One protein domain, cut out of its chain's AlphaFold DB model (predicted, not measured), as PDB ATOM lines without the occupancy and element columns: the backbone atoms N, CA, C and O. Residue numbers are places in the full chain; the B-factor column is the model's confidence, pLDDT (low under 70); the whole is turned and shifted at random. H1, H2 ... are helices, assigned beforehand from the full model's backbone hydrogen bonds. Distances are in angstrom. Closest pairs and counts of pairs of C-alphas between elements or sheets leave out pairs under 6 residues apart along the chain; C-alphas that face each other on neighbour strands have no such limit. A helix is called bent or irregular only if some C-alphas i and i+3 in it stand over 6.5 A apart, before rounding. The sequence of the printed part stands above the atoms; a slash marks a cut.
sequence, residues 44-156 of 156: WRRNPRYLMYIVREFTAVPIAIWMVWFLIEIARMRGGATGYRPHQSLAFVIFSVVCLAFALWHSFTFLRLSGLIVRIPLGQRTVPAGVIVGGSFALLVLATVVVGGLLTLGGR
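Overview. This is residues 44 to 156 of the 156 residues of an uncharacterized protein of Candidatus Dormibacteraeota bacterium (UniProt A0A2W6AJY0). Three long rods of helix make a flat, open zigzag: H1 and H2, nearly in line one after the other, form the first rod, and H3 crosses it as an X near the junction of the two. H4 then folds back from the far end of H3 as a V, meeting H3 near the turn and spreading away from it, and residues 141 to 156, of which 141 to 153 belong to H4, stand free. The printed part has 113 residues with four named helices, in the order H1, H2, H3, H4, and no named strand; the class is all helix. The whole is loose, with a radius of gyration of the C-alphas of 19.0 A, and spans 60 by 42 by 20 A.

Along the chain. H1 holds residues 48 to 58, begins with C-alpha 48 at (-36.148, -50.074, -5.160) and is 14.9 A from first to last C-alpha. H2 holds residues 60 to 77 and is 25.7 A long. H3, residues 90 to 117, is the longest helix, 40.1 A from C-alpha 90 at (-22.029, -41.035, 24.138) to C-alpha 117. It is neither bent nor irregular, but only just: C-alphas 112 and 115 are 6.3 A apart. H4 holds residues 129 to 153, is 35.8 A long and ends with C-alpha 153 at (-32.072, -16.257, 23.757).

Arrangement. H3 is the hub, touching the three other helices. H1 and H3 only just touch, with 3 pairs of C-alphas within 8 A, the closest those of Arg 56 and His 106 at 6.5 A; they run opposite ways at a steep tilt of 61 degrees. H2 touches H3 with residues 60 to 66 alone, the closest C-alphas being those of Pro 62 and Cys 99, 5.6 A apart, at a steep tilt of 56 degrees, opposite ways. H3 and H4 form a helical hairpin at a shallow tilt of 33 degrees, only just short of steep, and run opposite ways. They touch through residues 111 to 116 of H3 and 129 to 137 of H4, with the closest C-alphas, those of Gly 115 and Ala 129, 4.2 A apart. H1 and H2 meet only through their link, and H4 is apart from both. In H1, H2 and H4 every O i to N i+4 pair is within hydrogen-bond range; in H3, 22 of 24 are.

Size, cuts and confidence. The C-alphas of Thr 82 and Gln 124, the two farthest apart, are 60.6 A from each other. The printed part has no cut and ends at residue 156, the chain's last. The link from H1 to H2 is tight, with 1 residue; those from H2 to H3, with 12 residues, and from H3 to H4, with 11, are long. In the latter, residues 121 to 122 form a short antiparallel pairing with residues 125 to 126. The mean pLDDT of the printed part is 90.5, and residues 80 to 83 and 155 to 156 are under 70.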
ATOM      1  N   TRP A  44     -41.997 -56.000  -1.481       90.25
ATOM      2  CA  TRP A  44     -41.285 -54.726  -1.417       90.25
ATOM      3  C   TRP A  44     -39.806 -54.819  -1.809       90.25
ATOM      4  O   TRP A  44     -39.221 -53.810  -2.202       90.25
ATOM      5  N   ARG A  45     -39.199 -56.012  -1.767       91.75
ATOM      6  CA  ARG A  45     -37.792 -56.228  -2.157       91.75
ATOM      7  C   ARG A  45     -37.586 -56.244  -3.670       91.75
ATOM      8  O   ARG A  45     -36.464 -56.090  -4.138       91.75
ATOM      9  N   ARG A  46     -38.663 -56.411  -4.440       89.00
ATOM     10  CA  ARG A  46     -38.610 -56.564  -5.903       89.00
ATOM     11  C   ARG A  46     -38.324 -55.266  -6.647       89.00
ATOM     12  O   ARG A  46     -37.904 -55.312  -7.796       89.00
ATOM     13  N   ASN A  47     -38.588 -54.114  -6.031       92.19
ATOM     14  CA  ASN A  47     -38.408 -52.815  -6.669       92.19
ATOM     15  C   ASN A  47     -37.812 -51.816  -5.669       92.19
ATOM     16  O   ASN A  47     -38.388 -51.636  -4.592       92.19
ATOM     17  N   PRO A  48     -36.733 -51.094  -6.028       92.06
ATOM     18  CA  PRO A  48     -36.148 -50.074  -5.160       92.06
ATOM     19  C   PRO A  48     -37.154 -48.993  -4.737       92.06
ATOM     20  O   PRO A  48     -37.050 -48.461  -3.637       92.06
ATOM     21  N   ARG A  49     -38.175 -48.687  -5.550       91.88
ATOM     22  CA  ARG A  49     -39.232 -47.731  -5.170       91.88
ATOM     23  C   ARG A  49     -40.094 -48.243  -4.014       91.88
ATOM     24  O   ARG A  49     -40.445 -47.465  -3.132       91.88
ATOM     25  N   TYR A  50     -40.411 -49.537  -3.998       92.12
ATOM     26  CA  TYR A  50     -41.162 -50.153  -2.903       92.12
ATOM     27  C   TYR A  50     -40.309 -50.291  -1.645       92.12
ATOM     28  O   TYR A  50     -40.798 -50.031  -0.550       92.12
ATOM     29  N   LEU A  51     -39.022 -50.603  -1.803       93.56
ATOM     30  CA  LEU A  51     -38.070 -50.574  -0.699       93.56
ATOM     31  C   LEU A  51     -38.024 -49.187  -0.044       93.56
ATOM     32  O   LEU A  51     -38.188 -49.081   1.167       93.56
ATOM     33  N   MET A  52     -37.866 -48.122  -0.837       91.00
ATOM     34  CA  MET A  52     -37.828 -46.744  -0.326       91.00
ATOM     35  C   MET A  52     -39.142 -46.330   0.343       91.00
ATOM     36  O   MET A  52     -39.117 -45.584   1.318       91.00
ATOM     37  N   TYR A  53     -40.280 -46.839  -0.136       91.38
ATOM     38  CA  TYR A  53     -41.566 -46.677   0.539       91.38
ATOM     39  C   TYR A  53     -41.567 -47.341   1.924       91.38
ATOM     40  O   TYR A  53     -41.875 -46.675   2.906       91.38
ATOM     41  N   ILE A  54     -41.153 -48.607   2.037       93.25
ATOM     42  CA  ILE A  54     -41.094 -49.298   3.336       93.25
ATOM     43  C   ILE A  54     -40.098 -48.622   4.285       93.25
ATOM     44  O   ILE A  54     -40.406 -48.433   5.458       93.25
ATOM     45  N   VAL A  55     -38.932 -48.202   3.788       91.88
ATOM     46  CA  VAL A  55     -37.942 -47.449   4.577       91.88
ATOM     47  C   VAL A  55     -38.529 -46.129   5.076       91.88
ATOM     48  O   VAL A  55     -38.315 -45.763   6.231       91.88
ATOM     49  N   ARG A  56     -39.300 -45.423   4.238       94.12
ATOM     50  CA  ARG A  56     -40.017 -44.211   4.648       94.12
ATOM     51  C   ARG A  56     -40.977 -44.506   5.797       94.12
ATOM     52  O   ARG A  56     -40.918 -43.796   6.794       94.12
ATOM     53  N   GLU A  57     -41.808 -45.539   5.697       94.44
ATOM     54  CA  GLU A  57     -42.731 -45.912   6.783       94.44
ATOM     55  C   GLU A  57     -41.981 -46.314   8.060       94.44
ATOM     56  O   GLU A  57     -42.353 -45.927   9.166       94.44
ATOM     57  N   PHE A  58     -40.861 -47.023   7.910       93.94
ATOM     58  CA  PHE A  58     -40.032 -47.457   9.028       93.94
ATOM     59  C   PHE A  58     -39.449 -46.292   9.837       93.94
ATOM     60  O   PHE A  58     -39.253 -46.434  11.042       93.94
ATOM     61  N   THR A  59     -39.227 -45.122   9.222       94.38
ATOM     62  CA  THR A  59     -38.704 -43.937   9.930       94.38
ATOM     63  C   THR A  59     -39.573 -43.488  11.107       94.38
ATOM     64  O   THR A  59     -39.045 -42.888  12.040       94.38
ATOM     65  N   ALA A  60     -40.868 -43.828  11.130       94.06
ATOM     66  CA  ALA A  60     -41.756 -43.505  12.245       94.06
ATOM     67  C   ALA A  60     -41.364 -44.216  13.555       94.06
ATOM     68  O   ALA A  60     -41.567 -43.667  14.635       94.06
ATOM     69  N   VAL A  61     -40.765 -45.410  13.478       95.69
ATOM     70  CA  VAL A  61     -40.384 -46.214  14.652       95.69
ATOM     71  C   VAL A  61     -39.300 -45.534  15.504       95.69
ATOM     72  O   VAL A  61     -39.562 -45.284  16.682       95.69
ATOM     73  N   PRO A  62     -38.104 -45.187  14.978       94.94
ATOM     74  CA  PRO A  62     -37.076 -44.515  15.775       94.94
ATOM     75  C   PRO A  62     -37.532 -43.139  16.280       94.94
ATOM     76  O   PRO A  62     -37.159 -42.747  17.385       94.94
ATOM     77  N   ILE A  63     -38.374 -42.431  15.517       95.19
ATOM     78  CA  ILE A  63     -38.964 -41.151  15.935       95.19
ATOM     79  C   ILE A  63     -39.897 -41.357  17.136       95.19
ATOM     80  O   ILE A  63     -39.791 -40.632  18.123       95.19
ATOM     81  N   ALA A  64     -40.776 -42.361  17.089       96.62
ATOM     82  CA  ALA A  64     -41.696 -42.671  18.181       96.62
ATOM     83  C   ALA A  64     -40.952 -43.092  19.457       96.62
ATOM     84  O   ALA A  64     -41.282 -42.620  20.543       96.62
ATOM     85  N   ILE A  65     -39.912 -43.924  19.330       96.38
ATOM     86  CA  ILE A  65     -39.066 -44.321  20.467       96.38
ATOM     87  C   ILE A  65     -38.404 -43.087  21.092       96.38
ATOM     88  O   ILE A  65     -38.433 -42.923  22.312       96.38
ATOM     89  N   TRP A  66     -37.852 -42.193  20.266       96.06
ATOM     90  CA  TRP A  66     -37.254 -40.950  20.750       96.06
ATOM     91  C   TRP A  66     -38.286 -40.036  21.431       96.06
ATOM     92  O   TRP A  66     -37.996 -39.457  22.474       96.06
ATOM     93  N   MET A  67     -39.515 -39.963  20.909       96.62
ATOM     94  CA  MET A  67     -40.620 -39.225  21.535       96.62
ATOM     95  C   MET A  67     -41.019 -39.780  22.900       96.62
ATOM     96  O   MET A  67     -41.190 -39.010  23.843       96.62
ATOM     97  N   VAL A  68     -41.120 -41.102  23.045       96.44
ATOM     98  CA  VAL A  68     -41.376 -41.726  24.353       96.44
ATOM     99  C   VAL A  68     -40.252 -41.390  25.332       96.44
ATOM    100  O   VAL A  68     -40.526 -41.030  26.477       96.44
ATOM    101  N   TRP A  69     -38.996 -41.434  24.882       94.12
ATOM    102  CA  TRP A  69     -37.864 -41.031  25.712       94.12
ATOM    103  C   TRP A  69     -37.946 -39.562  26.140       94.12
ATOM    104  O   TRP A  69     -37.771 -39.245  27.315       94.12
ATOM    105  N   PHE A  70     -38.272 -38.665  25.212       92.12
ATOM    106  CA  PHE A  70     -38.460 -37.245  25.498       92.12
ATOM    107  C   PHE A  70     -39.536 -37.008  26.573       92.12
ATOM    108  O   PHE A  70     -39.330 -36.215  27.491       92.12
ATOM    109  N   LEU A  71     -40.646 -37.752  26.532       93.88
ATOM    110  CA  LEU A  71     -41.681 -37.696  27.569       93.88
ATOM    111  C   LEU A  71     -41.180 -38.186  28.937       93.88
ATOM    112  O   LEU A  71     -41.549 -37.611  29.963       93.88
ATOM    113  N   ILE A  72     -40.320 -39.209  28.968       91.50
ATOM    114  CA  ILE A  72     -39.676 -39.676  30.206       91.50
ATOM    115  C   ILE A  72     -38.786 -38.572  30.795       91.50
ATOM    116  O   ILE A  72     -38.836 -38.339  32.003       91.50
ATOM    117  N   GLU A  73     -38.015 -37.860  29.970       89.25
ATOM    118  CA  GLU A  73     -37.192 -36.735  30.439       89.25
ATOM    119  C   GLU A  73     -38.053 -35.595  31.003       89.25
ATOM    120  O   GLU A  73     -37.766 -35.084  32.088       89.25
ATOM    121  N   ILE A  74     -39.173 -35.255  30.351       89.25
ATOM    122  CA  ILE A  74     -40.145 -34.288  30.891       89.25
ATOM    123  C   ILE A  74     -40.702 -34.755  32.242       89.25
ATOM    124  O   ILE A  74     -40.798 -33.963  33.183       89.25
ATOM    125  N   ALA A  75     -41.034 -36.038  32.378       88.62
ATOM    126  CA  ALA A  75     -41.532 -36.585  33.635       88.62
ATOM    127  C   ALA A  75     -40.486 -36.499  34.761       88.62
ATOM    128  O   ALA A  75     -40.847 -36.214  35.904       88.62
ATOM    129  N   ARG A  76     -39.198 -36.682  34.449       85.19
ATOM    130  CA  ARG A  76     -38.090 -36.541  35.411       85.19
ATOM    131  C   ARG A  76     -37.875 -35.097  35.855       85.19
ATOM    132  O   ARG A  76     -37.523 -34.868  37.010       85.19
ATOM    133  N   MET A  77     -38.148 -34.125  34.985       83.88
ATOM    134  CA  MET A  77     -38.069 -32.698  35.323       83.88
ATOM    135  C   MET A  77     -39.118 -32.252  36.357       83.88
ATOM    136  O   MET A  77     -38.964 -31.193  36.963       83.88
ATOM    137  N   ARG A  78     -40.147 -33.067  36.643       81.00
ATOM    138  CA  ARG A  78     -41.174 -32.752  37.656       81.00
ATOM    139  C   ARG A  78     -40.617 -32.562  39.072       81.00
ATOM    140  O   ARG A  78     -41.274 -31.914  39.878       81.00
ATOM    141  N   GLY A  79     -39.435 -33.108  39.376       71.88
ATOM    142  CA  GLY A  79     -38.761 -32.954  40.673       71.88
ATOM    143  C   GLY A  79     -38.068 -31.601  40.893       71.88
ATOM    144  O   GLY A  79     -37.497 -31.390  41.958       71.88
ATOM    145  N   GLY A  80     -38.109 -30.690  39.913       69.50
ATOM    146  CA  GLY A  80     -37.440 -29.388  39.970       69.50
ATOM    147  C   GLY A  80     -36.003 -29.405  39.431       69.50
ATOM    148  O   GLY A  80     -35.399 -30.454  39.201       69.50
ATOM    149  N   ALA A  81     -35.444 -28.208  39.221       65.56
ATOM    150  CA  ALA A  81     -34.154 -27.996  38.553       65.56
ATOM    151  C   ALA A  81     -32.940 -28.580  39.303       65.56
ATOM    152  O   ALA A  81     -31.898 -28.814  38.699       65.56
ATOM    153  N   THR A  82     -33.057 -28.845  40.606       63.75
ATOM    154  CA  THR A  82     -31.953 -29.332  41.451       63.75
ATOM    155  C   THR A  82     -31.694 -30.835  41.321       63.75
ATOM    156  O   THR A  82     -30.619 -31.299  41.698       63.75
ATOM    157  N   GLY A  83     -32.649 -31.600  40.779       64.44
ATOM    158  CA  GLY A  83     -32.563 -33.062  40.665       64.44
ATOM    159  C   GLY A  83     -32.457 -33.603  39.238       64.44
ATOM    160  O   GLY A  83     -32.162 -34.786  39.059       64.44
ATOM    161  N   TYR A  84     -32.690 -32.776  38.217       78.44
ATOM    162  CA  TYR A  84     -32.655 -33.234  36.831       78.44
ATOM    163  C   TYR A  84     -31.215 -33.400  36.340       78.44
ATOM    164  O   TYR A  84     -30.437 -32.448  36.283       78.44
ATOM    165  N   ARG A  85     -30.866 -34.627  35.952       78.56
ATOM    166  CA  ARG A  85     -29.598 -34.951  35.296       78.56
ATOM    167  C   ARG A  85     -29.907 -35.531  33.919       78.56
ATOM    168  O   ARG A  85     -30.392 -36.662  33.864       78.56
ATOM    169  N   PRO A  86     -29.656 -34.787  32.827       79.06
ATOM    170  CA  PRO A  86     -29.922 -35.290  31.488       79.06
ATOM    171  C   PRO A  86     -29.039 -36.504  31.194       79.06
ATOM    172  O   PRO A  86     -27.883 -36.571  31.624       79.06
ATOM    173  N   HIS A  87     -29.556 -37.459  30.423       78.44
ATOM    174  CA  HIS A  87     -28.719 -38.536  29.907       78.44
ATOM    175  C   HIS A  87     -27.701 -37.984  28.902       78.44
ATOM    176  O   HIS A  87     -28.062 -37.505  27.832       78.44
ATOM    177  N   GLN A  88     -26.415 -38.067  29.249       85.56
ATOM    178  CA  GLN A  88     -25.307 -37.559  28.425       85.56
ATOM    179  C   GLN A  88     -24.325 -38.651  27.982       85.56
ATOM    180  O   GLN A  88     -23.182 -38.366  27.634       85.56
ATOM    181  N   SER A  89     -24.737 -39.922  28.002       92.19
ATOM    182  CA  SER A  89     -23.870 -40.990  27.505       92.19
ATOM    183  C   SER A  89     -23.613 -40.810  26.005       92.19
ATOM    184  O   SER A  89     -24.515 -40.452  25.244       92.19
ATOM    185  N   LEU A  90     -22.389 -41.107  25.558       93.44
ATOM    186  CA  LEU A  90     -22.029 -41.035  24.138       93.44
ATOM    187  C   LEU A  90     -22.980 -41.879  23.270       93.44
ATOM    188  O   LEU A  90     -23.405 -41.444  22.204       93.44
ATOM    189  N   ALA A  91     -23.375 -43.055  23.766       92.94
ATOM    190  CA  ALA A  91     -24.347 -43.922  23.108       92.94
ATOM    191  C   ALA A  91     -25.710 -43.238  22.905       92.94
ATOM    192  O   ALA A  91     -26.316 -43.380  21.845       92.94
ATOM    193  N   PHE A  92     -26.177 -42.462  23.888       92.62
ATOM    194  CA  PHE A  92     -27.438 -41.731  23.791       92.62
ATOM    195  C   PHE A  92     -27.366 -40.572  22.788       92.62
ATOM    196  O   PHE A  92     -28.322 -40.334  22.046       92.62
ATOM    197  N   VAL A  93     -26.223 -39.884  22.719       93.88
ATOM    198  CA  VAL A  93     -25.986 -38.843  21.707       93.88
ATOM    199  C   VAL A  93     -26.015 -39.452  20.306       93.88
ATOM    200  O   VAL A  93     -26.743 -38.956  19.449       93.88
ATOM    201  N   ILE A  94     -25.301 -40.561  20.085       95.50
ATOM    202  CA  ILE A  94     -25.304 -41.276  18.798       95.50
ATOM    203  C   ILE A  94     -26.727 -41.711  18.431       95.50
ATOM    204  O   ILE A  94     -27.177 -41.453  17.315       95.50
ATOM    205  N   PHE A  95     -27.463 -42.307  19.373       94.81
ATOM    206  CA  PHE A  95     -28.863 -42.687  19.180       94.81
ATOM    207  C   PHE A  95     -29.733 -41.491  18.766       94.81
ATOM    208  O   PHE A  95     -30.461 -41.570  17.777       94.81
ATOM    209  N   SER A  96     -29.609 -40.362  19.464       94.81
ATOM    210  CA  SER A  96     -30.373 -39.148  19.164       94.81
ATOM    211  C   SER A  96     -30.030 -38.566  17.791       94.81
ATOM    212  O   SER A  96     -30.931 -38.144  17.071       94.81
ATOM    213  N   VAL A  97     -28.756 -38.590  17.386       95.81
ATOM    214  CA  VAL A  97     -28.321 -38.148  16.048       95.81
ATOM    215  C   VAL A  97     -28.894 -39.053  14.954       95.81
ATOM    216  O   VAL A  97     -29.353 -38.557  13.925       95.81
ATOM    217  N   VAL A  98     -28.932 -40.368  15.176       95.88
ATOM    218  CA  VAL A  98     -29.563 -41.315  14.243       95.88
ATOM    219  C   VAL A  98     -31.068 -41.052  14.136       95.88
ATOM    220  O   VAL A  98     -31.592 -40.956  13.026       95.88
ATOM    221  N   CYS A  99     -31.766 -40.865  15.261       96.25
ATOM    222  CA  CYS A  99     -33.184 -40.492  15.261       96.25
ATOM    223  C   CYS A  99     -33.428 -39.156  14.549       96.25
ATOM    224  O   CYS A  99     -34.389 -39.041  13.789       96.25
ATOM    225  N   LEU A 100     -32.543 -38.172  14.731       95.94
ATOM    226  CA  LEU A 100     -32.606 -36.892  14.029       95.94
ATOM    227  C   LEU A 100     -32.440 -37.072  12.514       95.94
ATOM    228  O   LEU A 100     -33.205 -36.490  11.750       95.94
ATOM    229  N   ALA A 101     -31.503 -37.907  12.061       96.12
ATOM    230  CA  ALA A 101     -31.340 -38.206  10.638       96.12
ATOM    231  C   ALA A 101     -32.608 -38.845  10.041       96.12
ATOM    232  O   ALA A 101     -33.062 -38.437   8.967       96.12
ATOM    233  N   PHE A 102     -33.229 -39.788  10.760       96.19
ATOM    234  CA  PHE A 102     -34.515 -40.368  10.364       96.19
ATOM    235  C   PHE A 102     -35.643 -39.331  10.340       96.19
ATOM    236  O   PHE A 102     -36.429 -39.327   9.392       96.19
ATOM    237  N   ALA A 103     -35.701 -38.430  11.323       95.88
ATOM    238  CA  ALA A 103     -36.677 -37.344  11.363       95.88
ATOM    239  C   ALA A 103     -36.514 -36.382  10.177       95.88
ATOM    240  O   ALA A 103     -37.498 -36.065   9.515       95.88
ATOM    241  N   LEU A 104     -35.283 -35.986   9.838       95.81
ATOM    242  CA  LEU A 104     -35.004 -35.123   8.685       95.81
ATOM    243  C   LEU A 104     -35.407 -35.787   7.364       95.81
ATOM    244  O   LEU A 104     -36.049 -35.155   6.522       95.81
ATOM    245  N   TRP A 105     -35.077 -37.069   7.189       95.25
ATOM    246  CA  TRP A 105     -35.510 -37.840   6.022       95.25
ATOM    247  C   TRP A 105     -37.041 -37.948   5.942       95.25
ATOM    248  O   TRP A 105     -37.634 -37.740   4.876       95.25
ATOM    249  N   HIS A 106     -37.698 -38.222   7.072       95.25
ATOM    250  CA  HIS A 106     -39.153 -38.277   7.173       95.25
ATOM    251  C   HIS A 106     -39.786 -36.940   6.769       95.25
ATOM    252  O   HIS A 106     -40.613 -36.903   5.856       95.25
ATOM    253  N   SER A 107     -39.332 -35.828   7.355       95.50
ATOM    254  CA  SER A 107     -39.796 -34.482   7.010       95.50
ATOM    255  C   SER A 107     -39.592 -34.178   5.528       95.50
ATOM    256  O   SER A 107     -40.510 -33.714   4.861       95.50
ATOM    257  N   PHE A 108     -38.425 -34.493   4.968       95.31
ATOM    258  CA  PHE A 108     -38.140 -34.239   3.558       95.31
ATOM    259  C   PHE A 108     -39.102 -34.971   2.613       95.31
ATOM    260  O   PHE A 108     -39.634 -34.374   1.671       95.31
ATOM    261  N   THR A 109     -39.349 -36.258   2.861       94.12
ATOM    262  CA  THR A 109     -40.273 -37.050   2.036       94.12
ATOM    263  C   THR A 109     -41.728 -36.607   2.213       94.12
ATOM    264  O   THR A 109     -42.450 -36.511   1.219       94.12
ATOM    265  N   PHE A 110     -42.139 -36.262   3.437       93.56
ATOM    266  CA  PHE A 110     -43.477 -35.754   3.744       93.56
ATOM    267  C   PHE A 110     -43.752 -34.399   3.073       93.56
ATOM    268  O   PHE A 110     -44.754 -34.238   2.374       93.56
ATOM    269  N   LEU A 111     -42.830 -33.437   3.198       94.56
ATOM    270  CA  LEU A 111     -42.991 -32.102   2.611       94.56
ATOM    271  C   LEU A 111     -42.953 -32.143   1.081       94.56
ATOM    272  O   LEU A 111     -43.670 -31.381   0.439       94.56
ATOM    273  N   ARG A 112     -42.200 -33.064   0.468       93.44
ATOM    274  CA  ARG A 112     -42.278 -33.297  -0.986       93.44
ATOM    275  C   ARG A 112     -43.627 -33.867  -1.415       93.44
ATOM    276  O   ARG A 112     -44.136 -33.480  -2.465       93.44
ATOM    277  N   LEU A 113     -44.210 -34.760  -0.615       93.00
ATOM    278  CA  LEU A 113     -45.516 -35.354  -0.902       93.00
ATOM    279  C   LEU A 113     -46.665 -34.343  -0.744       93.00
ATOM    280  O   LEU A 113     -47.695 -34.485  -1.402       93.00
ATOM    281  N   SER A 114     -46.474 -33.291   0.061       90.25
ATOM    282  CA  SER A 114     -47.480 -32.242   0.280       90.25
ATOM    283  C   SER A 114     -48.002 -31.624  -1.023       90.25
ATOM    284  O   SER A 114     -49.210 -31.474  -1.173       90.25
ATOM    285  N   GLY A 115     -47.135 -31.364  -2.009       87.69
ATOM    286  CA  GLY A 115     -47.534 -30.782  -3.296       87.69
ATOM    287  C   GLY A 115     -48.398 -31.701  -4.164       87.69
ATOM    288  O   GLY A 115     -49.052 -31.225  -5.088       87.69
ATOM    289  N   LEU A 116     -48.412 -33.007  -3.879       90.25
ATOM    290  CA  LEU A 116     -49.278 -33.972  -4.555       90.25
ATOM    291  C   LEU A 116     -50.667 -34.048  -3.902       90.25
ATOM    292  O   LEU A 116     -51.668 -34.214  -4.600       90.25
ATOM    293  N   ILE A 117     -50.711 -33.959  -2.567       90.44
ATOM    294  CA  ILE A 117     -51.922 -34.184  -1.764       90.44
ATOM    295  C   ILE A 117     -52.723 -32.890  -1.595       90.44
ATOM    296  O   ILE A 117     -53.946 -32.888  -1.723       90.44
ATOM    297  N   VAL A 118     -52.044 -31.783  -1.304       90.38
ATOM    298  CA  VAL A 118     -52.685 -30.510  -0.985       90.38
ATOM    299  C   VAL A 118     -53.109 -29.826  -2.280       90.38
ATOM    300  O   VAL A 118     -52.288 -29.497  -3.133       90.38
ATOM    301  N   ARG A 119     -54.415 -29.591  -2.426       90.06
ATOM    302  CA  ARG A 119     -55.000 -28.868  -3.559       90.06
ATOM    303  C   ARG A 119     -55.789 -27.683  -3.030       90.06
ATOM    304  O   ARG A 119     -56.890 -27.849  -2.520       90.06
ATOM    305  N   ILE A 120     -55.206 -26.494  -3.142       88.94
ATOM    306  CA  ILE A 120     -55.837 -25.250  -2.694       88.94
ATOM    307  C   ILE A 120     -56.416 -24.548  -3.929       88.94
ATOM    308  O   ILE A 120     -55.641 -24.192  -4.825       88.94
ATOM    309  N   PRO A 121     -57.746 -24.376  -4.030       88.06
ATOM    310  CA  PRO A 121     -58.352 -23.604  -5.106       88.06
ATOM    311  C   PRO A 121     -58.088 -22.106  -4.895       88.06
ATOM    312  O   PRO A 121     -58.239 -21.580  -3.796       88.06
ATOM    313  N   LEU A 122     -57.697 -21.418  -5.963       86.69
ATOM    314  CA  LEU A 122     -57.440 -19.983  -6.019       86.69
ATOM    315  C   LEU A 122     -58.185 -19.403  -7.231       86.69
ATOM    316  O   LEU A 122     -57.676 -19.353  -8.356       86.69
ATOM    317  N   GLY A 123     -59.445 -19.023  -7.006       88.31
ATOM    318  CA  GLY A 123     -60.363 -18.634  -8.076       88.31
ATOM    319  C   GLY A 123     -60.623 -19.803  -9.029       88.31
ATOM    320  O   GLY A 123     -61.120 -20.844  -8.612       88.31
ATOM    321  N   GLN A 124     -60.264 -19.640 -10.304       85.69
ATOM    322  CA  GLN A 124     -60.427 -20.674 -11.339       85.69
ATOM    323  C   GLN A 124     -59.216 -21.614 -11.485       85.69
ATOM    324  O   GLN A 124     -59.235 -22.519 -12.318       85.69
ATOM    325  N   ARG A 125     -58.134 -21.399 -10.726       86.94
ATOM    326  CA  ARG A 125     -56.900 -22.198 -10.811       86.94
ATOM    327  C   ARG A 125     -56.587 -22.828  -9.463       86.94
ATOM    328  O   ARG A 125     -57.017 -22.331  -8.435       86.94
ATOM    329  N   THR A 126     -55.817 -23.908  -9.440       88.75
ATOM    330  CA  THR A 126     -55.255 -24.443  -8.191       88.75
ATOM    331  C   THR A 126     -53.857 -23.891  -7.966       88.75
ATOM    332  O   THR A 126     -53.115 -23.673  -8.928       88.75
ATOM    333  N   VAL A 127     -53.477 -23.703  -6.703       90.06
ATOM    334  CA  VAL A 127     -52.108 -23.320  -6.341       90.06
ATOM    335  C   VAL A 127     -51.122 -24.350  -6.919       90.06
ATOM    336  O   VAL A 127     -51.348 -25.553  -6.765       90.06
ATOM    337  N   PRO A 128     -50.037 -23.919  -7.591       91.88
ATOM    338  CA  PRO A 128     -49.050 -24.843  -8.135       91.88
ATOM    339  C   PRO A 128     -48.396 -25.684  -7.035       91.88
ATOM    340  O   PRO A 128     -47.987 -25.154  -6.001       91.88
ATOM    341  N   ALA A 129     -48.202 -26.979  -7.291       91.81
ATOM    342  CA  ALA A 129     -47.568 -27.907  -6.349       91.81
ATOM    343  C   ALA A 129     -46.199 -27.411  -5.844       91.81
ATOM    344  O   ALA A 129     -45.874 -27.566  -4.671       91.81
ATOM    345  N   GLY A 130     -45.415 -26.756  -6.712       91.75
ATOM    346  CA  GLY A 130     -44.115 -26.186  -6.346       91.75
ATOM    347  C   GLY A 130     -44.197 -25.092  -5.277       91.75
ATOM    348  O   GLY A 130     -43.327 -25.032  -4.414       91.75
ATOM    349  N   VAL A 131     -45.261 -24.278  -5.276       93.94
ATOM    350  CA  VAL A 131     -45.480 -23.237  -4.255       93.94
ATOM    351  C   VAL A 131     -45.809 -23.874  -2.909       93.94
ATOM    352  O   VAL A 131     -45.300 -23.437  -1.885       93.94
ATOM    353  N   ILE A 132     -46.607 -24.945  -2.913       94.19
ATOM    354  CA  ILE A 132     -46.965 -25.686  -1.698       94.19
ATOM    355  C   ILE A 132     -45.719 -26.327  -1.083       94.19
ATOM    356  O   ILE A 132     -45.457 -26.151   0.106       94.19
ATOM    357  N   VAL A 133     -44.918 -27.026  -1.893       95.50
ATOM    358  CA  VAL A 133     -43.672 -27.654  -1.426       95.50
ATOM    359  C   VAL A 133     -42.684 -26.592  -0.942       95.50
ATOM    360  O   VAL A 133     -42.152 -26.716   0.159       95.50
ATOM    361  N   GLY A 134     -42.475 -25.524  -1.718       95.06
ATOM    362  CA  GLY A 134     -41.583 -24.424  -1.348       95.06
ATOM    363  C   GLY A 134     -42.006 -23.738  -0.049       95.06
ATOM    364  O   GLY A 134     -41.186 -23.578   0.852       95.06
ATOM    365  N   GLY A 135     -43.295 -23.418   0.094       95.69
ATOM    366  CA  GLY A 135     -43.861 -22.847   1.316       95.69
ATOM    367  C   GLY A 135     -43.732 -23.778   2.521       95.69
ATOM    368  O   GLY A 135     -43.397 -23.324   3.611       95.69
ATOM    369  N   SER A 136     -43.899 -25.086   2.321       95.75
ATOM    370  CA  SER A 136     -43.719 -26.095   3.371       95.75
ATOM    371  C   SER A 136     -42.275 -26.135   3.890       95.75
ATOM    372  O   SER A 136     -42.051 -26.159   5.099       95.75
ATOM    373  N   PHE A 137     -41.280 -26.085   2.994       96.81
ATOM    374  CA  PHE A 137     -39.868 -25.991   3.390       96.81
ATOM    375  C   PHE A 137     -39.528 -24.640   4.028       96.81
ATOM    376  O   PHE A 137     -38.802 -24.609   5.021       96.81
ATOM    377  N   ALA A 138     -40.070 -23.537   3.507       97.12
ATOM    378  CA  ALA A 138     -39.885 -22.214   4.097       97.12
ATOM    379  C   ALA A 138     -40.431 -22.160   5.531       97.12
ATOM    380  O   ALA A 138     -39.756 -21.658   6.428       97.12
ATOM    381  N   LEU A 139     -41.609 -22.747   5.766       96.38
ATOM    382  CA  LEU A 139     -42.207 -22.847   7.093       96.38
ATOM    383  C   LEU A 139     -41.367 -23.720   8.034       96.38
ATOM    384  O   LEU A 139     -41.180 -23.348   9.189       96.38
ATOM    385  N   LEU A 140     -40.820 -24.842   7.550       96.69
ATOM    386  CA  LEU A 140     -39.915 -25.686   8.339       96.69
ATOM    387  C   LEU A 140     -38.656 -24.918   8.774       96.69
ATOM    388  O   LEU A 140     -38.270 -24.974   9.944       96.69
ATOM    389  N   VAL A 141     -38.021 -24.194   7.848       97.44
ATOM    390  CA  VAL A 141     -36.833 -23.377   8.145       97.44
ATOM    391  C   VAL A 141     -37.183 -22.275   9.141       97.44
ATOM    392  O   VAL A 141     -36.485 -22.122  10.141       97.44
ATOM    393  N   LEU A 142     -38.290 -21.561   8.920       98.00
ATOM    394  CA  LEU A 142     -38.763 -20.519   9.828       98.00
ATOM    395  C   LEU A 142     -39.006 -21.070  11.237       98.00
ATOM    396  O   LEU A 142     -38.499 -20.506  12.202       98.00
ATOM    397  N   ALA A 143     -39.721 -22.190  11.363       97.00
ATOM    398  CA  ALA A 143     -39.972 -22.834  12.650       97.00
ATOM    399  C   ALA A 143     -38.663 -23.234  13.350       97.00
ATOM    400  O   ALA A 143     -38.509 -23.000  14.547       97.00
ATOM    401  N   THR A 144     -37.695 -23.766  12.599       95.81
ATOM    402  CA  THR A 144     -36.371 -24.133  13.128       95.81
ATOM    403  C   THR A 144     -35.619 -22.912  13.658       95.81
ATOM    404  O   THR A 144     -35.076 -22.958  14.761       95.81
ATOM    405  N   VAL A 145     -35.618 -21.802  12.910       96.94
ATOM    406  CA  VAL A 145     -34.969 -20.546  13.316       96.94
ATOM    407  C   VAL A 145     -35.649 -19.944  14.542       96.94
ATOM    408  O   VAL A 145     -34.961 -19.543  15.475       96.94
ATOM    409  N   VAL A 146     -36.983 -19.912  14.575       96.94
ATOM    410  CA  VAL A 146     -37.745 -19.364  15.706       96.94
ATOM    411  C   VAL A 146     -37.499 -20.178  16.973       96.94
ATOM    412  O   VAL A 146     -37.179 -19.600  18.009       96.94
ATOM    413  N   VAL A 147     -37.591 -21.510  16.901       95.38
ATOM    414  CA  VAL A 147     -37.352 -22.384  18.060       95.38
ATOM    415  C   VAL A 147     -35.892 -22.315  18.505       95.38
ATOM    416  O   VAL A 147     -35.629 -22.134  19.690       95.38
ATOM    417  N   GLY A 148     -34.933 -22.396  17.579       93.94
ATOM    418  CA  GLY A 148     -33.509 -22.278  17.905       93.94
ATOM    419  C   GLY A 148     -33.149 -20.915  18.506       93.94
ATOM    420  O   GLY A 148     -32.410 -20.838  19.487       93.94
ATOM    421  N   GLY A 149     -33.723 -19.839  17.967       94.31
ATOM    422  CA  GLY A 149     -33.588 -18.487  18.503       94.31
ATOM    423  C   GLY A 149     -34.169 -18.375  19.909       94.31
ATOM    424  O   GLY A 149     -33.486 -17.914  20.817       94.31
ATOM    425  N   LEU A 150     -35.388 -18.872  20.128       95.19
ATOM    426  CA  LEU A 150     -36.024 -18.866  21.445       95.19
ATOM    427  C   LEU A 150     -35.207 -19.644  22.487       95.19
ATOM    428  O   LEU A 150     -35.024 -19.160  23.599       95.19
ATOM    429  N   LEU A 151     -34.682 -20.817  22.126       91.88
ATOM    430  CA  LEU A 151     -33.870 -21.645  23.025       91.88
ATOM    431  C   LEU A 151     -32.525 -20.995  23.381       91.88
ATOM    432  O   LEU A 151     -32.061 -21.129  24.509       91.88
ATOM    433  N   THR A 152     -31.895 -20.289  22.440       93.19
ATOM    434  CA  THR A 152     -30.592 -19.635  22.669       93.19
ATOM    435  C   THR A 152     -30.713 -18.288  23.376       93.19
ATOM    436  O   THR A 152     -29.836 -17.932  24.161       93.19
ATOM    437  N   LEU A 153     -31.797 -17.549  23.127       88.38
ATOM    438  CA  LEU A 153     -32.072 -16.257  23.757       88.38
ATOM    439  C   LEU A 153     -32.696 -16.414  25.147       88.38
ATOM    440  O   LEU A 153     -32.348 -15.656  26.042       88.38
ATOM    441  N   GLY A 154     -33.586 -17.392  25.334       74.56
ATOM    442  CA  GLY A 154     -34.251 -17.661  26.614       74.56
ATOM    443  C   GLY A 154     -33.425 -18.494  27.599       74.56
ATOM    444  O   GLY A 154     -33.816 -18.626  28.753       74.56
ATOM    445  N   GLY A 155     -32.307 -19.074  27.150       60.59
ATOM    446  CA  GLY A 155     -31.344 -19.788  27.997       60.59
ATOM    447  C   GLY A 155     -30.220 -18.912  28.568       60.59
ATOM    448  O   GLY A 155     -29.337 -19.446  29.238       60.59
ATOM    449  N   ARG A 156     -30.220 -17.606  28.270       54.22
ATOM    450  CA  ARG A 156     -29.354 -16.590  28.890       54.22
ATOM    451  C   ARG A 156     -30.088 -15.915  30.039       54.22
ATOM    452  O   ARG A 156     -29.388 -15.544  31.003       54.22
TER     453      ARG A 156